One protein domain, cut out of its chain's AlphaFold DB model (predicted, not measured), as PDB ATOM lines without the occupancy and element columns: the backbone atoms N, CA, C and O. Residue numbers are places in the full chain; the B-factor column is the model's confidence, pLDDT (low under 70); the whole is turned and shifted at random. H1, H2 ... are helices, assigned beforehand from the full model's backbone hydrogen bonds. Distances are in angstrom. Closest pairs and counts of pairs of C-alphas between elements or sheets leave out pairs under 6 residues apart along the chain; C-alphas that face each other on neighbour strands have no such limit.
ATOM      1  N   GLN A  10       1.178  24.866-109.542       49.25
ATOM      2  CA  GLN A  10       1.517  24.088-110.714       49.25
ATOM      3  C   GLN A  10       2.251  22.871-110.181       49.25
ATOM      4  O   GLN A  10       3.069  22.989-109.266       49.25
ATOM      5  N   VAL A  11       1.894  21.698-110.689       51.66
ATOM      6  CA  VAL A  11       2.563  20.449-110.351       51.66
ATOM      7  C   VAL A  11       3.966  20.514-110.949       51.66
ATOM      8  O   VAL A  11       4.215  20.020-112.039       51.66
ATOM      9  N   GLU A  12       4.870  21.219-110.280       54.31
ATOM     10  CA  GLU A  12       6.299  21.025-110.468       54.31
ATOM     11  C   GLU A  12       6.650  19.667-109.852       54.31
ATOM     12  O   GLU A  12       6.023  19.244-108.876       54.31
ATOM     13  N   ASP A  13       7.649  18.968-110.385       54.38
ATOM     14  CA  ASP A  13       8.001  17.613-109.928       54.38
ATOM     15  C   ASP A  13       8.289  17.551-108.406       54.38
ATOM     16  O   ASP A  13       7.997  16.554-107.723       54.38
ATOM     17  N   ASN A  14       8.760  18.676-107.852       59.25
ATOM     18  CA  ASN A  14       8.905  18.944-106.418       59.25
ATOM     19  C   ASN A  14       7.559  18.873-105.664       59.25
ATOM     20  O   ASN A  14       7.439  18.207-104.630       59.25
ATOM     21  N   VAL A  15       6.514  19.499-106.214       67.19
ATOM     22  CA  VAL A  15       5.150  19.528-105.662       67.19
ATOM     23  C   VAL A  15       4.545  18.127-105.649       67.19
ATOM     24  O   VAL A  15       3.970  17.731-104.634       67.19
ATOM     25  N   THR A  16       4.729  17.326-106.704       77.19
ATOM     26  CA  THR A  16       4.279  15.922-106.706       77.19
ATOM     27  C   THR A  16       4.980  15.086-105.646       77.19
ATOM     28  O   THR A  16       4.327  14.327-104.932       77.19
ATOM     29  N   THR A  17       6.293  15.239-105.487       80.31
ATOM     30  CA  THR A  17       7.055  14.475-104.489       80.31
ATOM     31  C   THR A  17       6.656  14.849-103.071       80.31
ATOM     32  O   THR A  17       6.424  13.967-102.240       80.31
ATOM     33  N   ARG A  18       6.511  16.150-102.792       81.94
ATOM     34  CA  ARG A  18       6.003  16.640-101.505       81.94
ATOM     35  C   ARG A  18       4.581  16.162-101.226       81.94
ATOM     36  O   ARG A  18       4.273  15.818-100.083       81.94
ATOM     37  N   LEU A  19       3.735  16.082-102.248       85.00
ATOM     38  CA  LEU A  19       2.375  15.572-102.111       85.00
ATOM     39  C   LEU A  19       2.363  14.078-101.765       85.00
ATOM     40  O   LEU A  19       1.676  13.677-100.827       85.00
ATOM     41  N   TRP A  20       3.145  13.259-102.470       88.62
ATOM     42  CA  TRP A  20       3.299  11.834-102.159       88.62
ATOM     43  C   TRP A  20       3.909  11.609-100.771       88.62
ATOM     44  O   TRP A  20       3.431  10.762-100.017       88.62
ATOM     45  N   HIS A  21       4.899  12.421-100.394       88.44
ATOM     46  CA  HIS A  21       5.469  12.444 -99.049       88.44
ATOM     47  C   HIS A  21       4.409  12.681 -97.971       88.44
ATOM     48  O   HIS A  21       4.356  11.921 -97.005       88.44
ATOM     49  N   ALA A  22       3.546  13.685 -98.142       88.44
ATOM     50  CA  ALA A  22       2.473  13.975 -97.195       88.44
ATOM     51  C   ALA A  22       1.395  12.873 -97.175       88.44
ATOM     52  O   ALA A  22       1.021  12.408 -96.100       88.44
ATOM     53  N   ARG A  23       0.941  12.398 -98.346       89.38
ATOM     54  CA  ARG A  23      -0.094  11.349 -98.476       89.38
ATOM     55  C   ARG A  23       0.297  10.029 -97.809       89.38
ATOM     56  O   ARG A  23      -0.568   9.345 -97.276       89.38
ATOM     57  N   LEU A  24       1.586   9.689 -97.815       89.94
ATOM     58  CA  LEU A  24       2.126   8.477 -97.190       89.94
ATOM     59  C   LEU A  24       2.560   8.690 -95.728       89.94
ATOM     60  O   LEU A  24       3.337   7.901 -95.192       89.94
ATOM     61  N   GLY A  25       2.092   9.759 -95.077       90.44
ATOM     62  CA  GLY A  25       2.347   9.998 -93.656       90.44
ATOM     63  C   GLY A  25       3.762  10.497 -93.365       90.44
ATOM     64  O   GLY A  25       4.383  10.068 -92.397       90.44
ATOM     65  N   HIS A  26       4.283  11.394 -94.202       90.62
ATOM     66  CA  HIS A  26       5.612  11.992 -94.048       90.62
ATOM     67  C   HIS A  26       6.776  10.988 -94.123       90.62
ATOM     68  O   HIS A  26       7.815  11.132 -93.467       90.62
ATOM     69  N   VAL A  27       6.626   9.973 -94.975       88.81
ATOM     70  CA  VAL A  27       7.650   8.956 -95.239       88.81
ATOM     71  C   VAL A  27       8.957   9.585 -95.750       88.81
ATOM     72  O   VAL A  27       8.949  10.597 -96.444       88.81
ATOM     73  N   SER A  28      10.120   9.014 -95.427       86.69
ATOM     74  CA  SER A  28      11.390   9.623 -95.855       86.69
ATOM     75  C   SER A  28      11.529   9.688 -97.386       86.69
ATOM     76  O   SER A  28      11.114   8.771 -98.093       86.69
ATOM     77  N   ILE A  29      12.185  10.736 -97.893       83.94
ATOM     78  CA  ILE A  29      12.468  10.910 -99.332       83.94
ATOM     79  C   ILE A  29      13.259   9.716 -99.890       83.94
ATOM     80  O   ILE A  29      13.016   9.278-101.010       83.94
ATOM     81  N   GLY A  30      14.157   9.124 -99.093       86.62
ATOM     82  CA  GLY A  30      14.886   7.914 -99.486       86.62
ATOM     83  C   GLY A  30      13.973   6.702 -99.695       86.62
ATOM     84  O   GLY A  30      14.166   5.938-100.638       86.62
ATOM     85  N   VAL A  31      12.941   6.547 -98.859       88.88
ATOM     86  CA  VAL A  31      11.936   5.491 -99.035       88.88
ATOM     87  C   VAL A  31      11.062   5.771-100.259       88.88
ATOM     88  O   VAL A  31      10.863   4.852-101.044       88.88
ATOM     89  N   LEU A  32      10.628   7.016-100.490       88.94
ATOM     90  CA  LEU A  32       9.911   7.397-101.721       88.94
ATOM     91  C   LEU A  32      10.716   7.074-102.979       88.94
ATOM     92  O   LEU A  32      10.182   6.489-103.915       88.94
ATOM     93  N   ASN A  33      12.011   7.394-102.983       87.31
ATOM     94  CA  ASN A  33      12.894   7.090-104.106       87.31
ATOM     95  C   ASN A  33      12.995   5.572-104.338       87.31
ATOM     96  O   ASN A  33      12.865   5.096-105.461       87.31
ATOM     97  N   ASN A  34      13.140   4.785-103.267       89.38
ATOM     98  CA  ASN A  34      13.136   3.325-103.375       89.38
ATOM     99  C   ASN A  34      11.797   2.766-103.876       89.38
ATOM    100  O   ASN A  34      11.806   1.814-104.650       89.38
ATOM    101  N   MET A  35      10.665   3.337-103.456       90.44
ATOM    102  CA  MET A  35       9.336   2.942-103.936       90.44
ATOM    103  C   MET A  35       9.159   3.257-105.420       90.44
ATOM    104  O   MET A  35       8.643   2.417-106.149       90.44
ATOM    105  N   SER A  36       9.619   4.431-105.863       87.50
ATOM    106  CA  SER A  36       9.580   4.831-107.272       87.50
ATOM    107  C   SER A  36      10.435   3.896-108.131       87.50
ATOM    108  O   SER A  36       9.939   3.326-109.094       87.50
ATOM    109  N   LYS A  37      11.678   3.614-107.713       89.00
ATOM    110  CA  LYS A  37      12.584   2.675-108.405       89.00
ATOM    111  C   LYS A  37      12.065   1.241-108.487       89.00
ATOM    112  O   LYS A  37      12.479   0.499-109.366       89.00
ATOM    113  N   LYS A  38      11.237   0.830-107.527       92.38
ATOM    114  CA  LYS A  38      10.625  -0.503-107.471       92.38
ATOM    115  C   LYS A  38       9.206  -0.526-108.041       92.38
ATOM    116  O   LYS A  38       8.524  -1.529-107.865       92.38
ATOM    117  N   GLU A  39       8.751   0.579-108.632       89.94
ATOM    118  CA  GLU A  39       7.416   0.719-109.224       89.94
ATOM    119  C   GLU A  39       6.280   0.321-108.260       89.94
ATOM    120  O   GLU A  39       5.238  -0.195-108.652       89.94
ATOM    121  N   MET A  40       6.464   0.574-106.959       91.44
ATOM    122  CA  MET A  40       5.523   0.136-105.918       91.44
ATOM    123  C   MET A  40       4.231   0.968-105.871       91.44
ATOM    124  O   MET A  40       3.307   0.618-105.138       91.44
ATOM    125  N   ALA A  41       4.178   2.092-106.589       85.00
ATOM    126  CA  ALA A  41       3.028   2.983-106.641       85.00
ATOM    127  C   ALA A  41       2.883   3.601-108.038       85.00
ATOM    128  O   ALA A  41       3.827   4.184-108.574       85.00
ATOM    129  N   LEU A  42       1.676   3.517-108.598       85.88
ATOM    130  CA  LEU A  42       1.342   4.145-109.874       85.88
ATOM    131  C   LEU A  42       1.306   5.672-109.727       85.88
ATOM    132  O   LEU A  42       0.714   6.200-108.786       85.88
ATOM    133  N   GLY A  43       1.927   6.381-110.671       81.81
ATOM    134  CA  GLY A  43       1.954   7.849-110.688       81.81
ATOM    135  C   GLY A  43       2.909   8.491-109.673       81.81
ATOM    136  O   GLY A  43       2.853   9.707-109.470       81.81
ATOM    137  N   LEU A  44       3.778   7.706-109.026       84.69
ATOM    138  CA  LEU A  44       4.863   8.228-108.199       84.69
ATOM    139  C   LEU A  44       6.023   8.677-109.109       84.69
ATOM    140  O   LEU A  44       6.635   7.820-109.752       84.69
ATOM    141  N   PRO A  45       6.353   9.981-109.186       78.06
ATOM    142  CA  PRO A  45       7.442  10.446-110.039       78.06
ATOM    143  C   PRO A  45       8.791   9.884-109.579       78.06
ATOM    144  O   PRO A  45       9.029   9.678-108.386       78.06
ATOM    145  N   CYS A  46       9.690   9.664-110.539       73.81
ATOM    146  CA  CYS A  46      11.082   9.335-110.261       73.81
ATOM    147  C   CYS A  46      11.823  10.622-109.909       73.81
ATOM    148  O   CYS A  46      12.096  11.451-110.773       73.81
ATOM    149  N   VAL A  47      12.084  10.820-108.618       67.94
ATOM    150  CA  VAL A  47      12.569  12.105-108.111       67.94
ATOM    151  C   VAL A  47      14.081  12.073-107.901       67.94
ATOM    152  O   VAL A  47      14.570  11.206-107.159       67.94
ATOM    153  N   PRO A  48      14.846  13.029-108.461       64.31
ATOM    154  CA  PRO A  48      16.186  13.299-107.966       64.31
ATOM    155  C   PRO A  48      16.102  13.735-106.498       64.31
ATOM    156  O   PRO A  48      15.145  14.371-106.063       64.31
ATOM    157  N   TYR A  49      17.095  13.349-105.699       63.94
ATOM    158  CA  TYR A  49      17.127  13.687-104.280       63.94
ATOM    159  C   TYR A  49      17.157  15.210-104.091       63.94
ATOM    160  O   TYR A  49      18.182  15.852-104.315       63.94
ATOM    161  N   GLU A  50      16.049  15.784-103.637       63.91
ATOM    162  CA  GLU A  50      15.997  17.181-103.223       63.91
ATOM    163  C   GLU A  50      16.292  17.307-101.727       63.91
ATOM    164  O   GLU A  50      15.727  16.603-100.889       63.91
ATOM    165  N   LYS A  51      17.169  18.251-101.370       63.09
ATOM    166  CA  LYS A  51      17.538  18.550 -99.973       63.09
ATOM    167  C   LYS A  51      16.462  19.328 -99.200       63.09
ATOM    168  O   LYS A  51      16.696  19.686 -98.048       63.09
ATOM    169  N   ASN A  52      15.304  19.597 -99.798       70.31
ATOM    170  CA  ASN A  52      14.256  20.392 -99.168       70.31
ATOM    171  C   ASN A  52      13.548  19.575 -98.081       70.31
ATOM    172  O   ASN A  52      12.729  18.698 -98.353       70.31
ATOM    173  N   ILE A  53      13.871  19.875 -96.824       77.25
ATOM    174  CA  ILE A  53      13.256  19.249 -95.652       77.25
ATOM    175  C   ILE A  53      11.811  19.760 -95.516       77.25
ATOM    176  O   ILE A  53      11.512  20.917 -95.798       77.25
ATOM    177  N   CYS A  54      10.888  18.875 -95.137       86.00
ATOM    178  CA  CYS A  54       9.507  19.237 -94.820       86.00
ATOM    179  C   CYS A  54       9.437  19.857 -93.414       86.00
ATOM    180  O   CYS A  54       9.905  19.237 -92.458       86.00
ATOM    181  N   ASP A  55       8.807  21.024 -93.271       85.38
ATOM    182  CA  ASP A  55       8.704  21.731 -91.984       85.38
ATOM    183  C   ASP A  55       7.981  20.901 -90.916       85.38
ATOM    184  O   ASP A  55       8.435  20.816 -89.777       85.38
ATOM    185  N   ALA A  56       6.914  20.189 -91.298       85.62
ATOM    186  CA  ALA A  56       6.210  19.273 -90.399       85.62
ATOM    187  C   ALA A  56       7.113  18.117 -89.935       85.62
ATOM    188  O   ALA A  56       7.098  17.742 -88.764       85.62
ATOM    189  N   CYS A  57       7.960  17.584 -90.826       87.56
ATOM    190  CA  CYS A  57       8.968  16.593 -90.442       87.56
ATOM    191  C   CYS A  57      10.015  17.177 -89.500       87.56
ATOM    192  O   CYS A  57      10.454  16.481 -88.588       87.56
ATOM    193  N   LEU A  58      10.453  18.413 -89.739       86.00
ATOM    194  CA  LEU A  58      11.443  19.078 -88.903       86.00
ATOM    195  C   LEU A  58      10.896  19.305 -87.489       86.00
ATOM    196  O   LEU A  58      11.579  18.986 -86.518       86.00
ATOM    197  N   ALA A  59       9.652  19.773 -87.381       86.19
ATOM    198  CA  ALA A  59       8.968  19.964 -86.106       86.19
ATOM    199  C   ALA A  59       8.664  18.631 -85.394       86.19
ATOM    200  O   ALA A  59       8.787  18.539 -84.174       86.19
ATOM    201  N   GLY A  60       8.287  17.588 -86.144       84.19
ATOM    202  CA  GLY A  60       7.881  16.292 -85.592       84.19
ATOM    203  C   GLY A  60       9.031  15.336 -85.253       84.19
ATOM    204  O   GLY A  60       8.891  14.492 -84.366       84.19
ATOM    205  N   LYS A  61      10.189  15.441 -85.921       79.06
ATOM    206  CA  LYS A  61      11.360  14.587 -85.649       79.06
ATOM    207  C   LYS A  61      12.122  15.067 -84.420       79.06
ATOM    208  O   LYS A  61      13.258  15.532 -84.503       79.06
ATOM    209  N   GLN A  62      11.536  14.880 -83.245       74.81
ATOM    210  CA  GLN A  62      12.278  15.041 -82.004       74.81
ATOM    211  C   GLN A  62      13.231  13.852 -81.814       74.81
ATOM    212  O   GLN A  62      12.814  12.699 -81.685       74.81
ATOM    213  N   LYS A  63      14.542  14.114 -81.770       75.19
ATOM    214  CA  LYS A  63      15.516  13.093 -81.370       75.19
ATOM    215  C   LYS A  63      15.268  12.754 -79.902       75.19
ATOM    216  O   LYS A  63      15.378  13.628 -79.045       75.19
ATOM    217  N   ARG A  64      14.960  11.487 -79.600       81.56
ATOM    218  CA  ARG A  64      14.821  11.026 -78.213       81.56
ATOM    219  C   ARG A  64      16.119  11.319 -77.465       81.56
ATOM    220  O   ARG A  64      17.176  10.781 -77.798       81.56
ATOM    221  N   VAL A  65      16.034  12.177 -76.458       81.38
ATOM    222  CA  VAL A  65      17.153  12.436 -75.554       81.38
ATOM    223  C   VAL A  65      17.287  11.239 -74.618       81.38
ATOM    224  O   VAL A  65      16.288  10.664 -74.182       81.38
ATOM    225  N   ARG A  66      18.521  10.822 -74.322       84.44
ATOM    226  CA  ARG A  66      18.740   9.784 -73.310       84.44
ATOM    227  C   ARG A  66      18.271  10.321 -71.959       84.44
ATOM    228  O   ARG A  66      18.553  11.470 -71.623       84.44
ATOM    229  N   PHE A  67      17.593   9.484 -71.178       84.06
ATOM    230  CA  PHE A  67      17.359   9.801 -69.774       84.06
ATOM    231  C   PHE A  67      18.711   9.964 -69.078       84.06
ATOM    232  O   PHE A  67      19.630   9.173 -69.311       84.06
ATOM    233  N   ARG A  68      18.844  11.001 -68.246       82.94
ATOM    234  CA  ARG A  68      20.042  11.174 -67.418       82.94
ATOM    235  C   ARG A  68      20.167   9.954 -66.505       82.94
ATOM    236  O   ARG A  68      19.178   9.520 -65.914       82.94
ATOM    237  N   SER A  69      21.369   9.395 -66.396       81.81
ATOM    238  CA  SER A  69      21.650   8.380 -65.383       81.81
ATOM    239  C   SER A  69      21.419   8.983 -63.994       81.81
ATOM    240  O   SER A  69      21.686  10.167 -63.775       81.81
ATOM    241  N   LYS A  70      20.897   8.182 -63.053       78.69
ATOM    242  CA  LYS A  70      20.772   8.606 -61.651       78.69
ATOM    243  C   LYS A  70      22.154   9.046 -61.170       78.69
ATOM    244  O   LYS A  70      23.090   8.246 -61.190       78.69
ATOM    245  N   GLN A  71      22.283  10.300 -60.748       72.12
ATOM    246  CA  GLN A  71      23.470  10.728 -60.022       72.12
ATOM    247  C   GLN A  71      23.482   9.950 -58.706       72.12
ATOM    248  O   GLN A  71      22.515   9.983 -57.944       72.12
ATOM    249  N   ARG A  72      24.548   9.182 -58.466       67.69
ATOM    250  CA  ARG A  72      24.804   8.623 -57.142       67.69
ATOM    251  C   ARG A  72      25.136   9.810 -56.249       67.69
ATOM    252  O   ARG A  72      26.239  10.336 -56.332       67.69
ATOM    253  N   PHE A  73      24.175  10.256 -55.445       67.62
ATOM    254  CA  PHE A  73      24.468  11.160 -54.343       67.62
ATOM    255  C   PHE A  73      25.383  10.399 -53.386       67.62
ATOM    256  O   PHE A  73      24.936   9.529 -52.640       67.62
ATOM    257  N   VAL A  74      26.687  10.656 -53.477       65.38
ATOM    258  CA  VAL A  74      27.644  10.190 -52.478       65.38
ATOM    259  C   VAL A  74      27.392  11.063 -51.260       65.38
ATOM    260  O   VAL A  74      27.747  12.238 -51.237       65.38
ATOM    261  N   HIS A  75      26.672  10.520 -50.283       61.97
ATOM    262  CA  HIS A  75      26.527  11.173 -48.995       61.97
ATOM    263  C   HIS A  75      27.900  11.107 -48.321       61.97
ATOM    264  O   HIS A  75      28.294  10.053 -47.823       61.97
ATOM    265  N   HIS A  76      28.663  12.201 -48.384       58.88
ATOM    266  CA  HIS A  76      29.870  12.357 -47.583       58.88
ATOM    267  C   HIS A  76      29.445  12.327 -46.112       58.88
ATOM    268  O   HIS A  76      28.923  13.305 -45.585       58.88
ATOM    269  N   LYS A  77      29.597  11.158 -45.482       60.31
ATOM    270  CA  LYS A  77      29.545  11.015 -44.030       60.31
ATOM    271  C   LYS A  77      30.845  11.597 -43.480       60.31
ATOM    272  O   LYS A  77      31.917  11.138 -43.872       60.31
ATOM    273  N   TYR A  78      30.704  12.631 -42.655       54.75
ATOM    274  CA  TYR A  78      31.720  13.061 -41.699       54.75
ATOM    275  C   TYR A  78      31.978  11.951 -40.678       54.75
ATOM    276  O   TYR A  78      31.011  11.208 -40.375       54.75
TER     277      TYR A  78
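This is residues 10 to 78 of the 78 residues of the protein "gag_pre-integrs domain-containing protein" of Noccaea caerulescens (UniProt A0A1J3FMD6). With little regular structure, a small body of three short helices and loops sends out one long tail, residues 61 to 78, which stands free. H1 and H2 stand crosswise, and a long loop, residues 38 to 54, leads to H3 at the root of the tail. The printed part has 69 residues with H1, H2 and H3 in that order, no named strand, and is all helix, though named elements hold only 26 residues. It is extended, with a radius of gyration of the C-alphas of 21.3 A and spans of 75 by 26 by 18 A.

H1, residues 13 to 23, and H2, residues 29 to 37, only just touch, with 3 pairs of C-alphas within 8 A; the closest, His 21 and Ile 29, are 7.2 A apart. Their lines are about perpendicular, at 76 degrees. H3, residues 55 to 60, is apart from both. In H1, H2 and H3 every O i to N i+4 pair is within hydrogen-bond range.

H1 is 15.4 A long from C-alpha 13 at (8.001, 17.613, -109.928), H2 12.3 A, and H3 8.4 A, to C-alpha 60 at (7.881, 16.292, -85.592).

The printed part has no cut. The H1 to H2 link is tight, the H2 to H3 link long. pLDDT is under 70 at residues 10 to 15, 47 to 51 and 72 to 78.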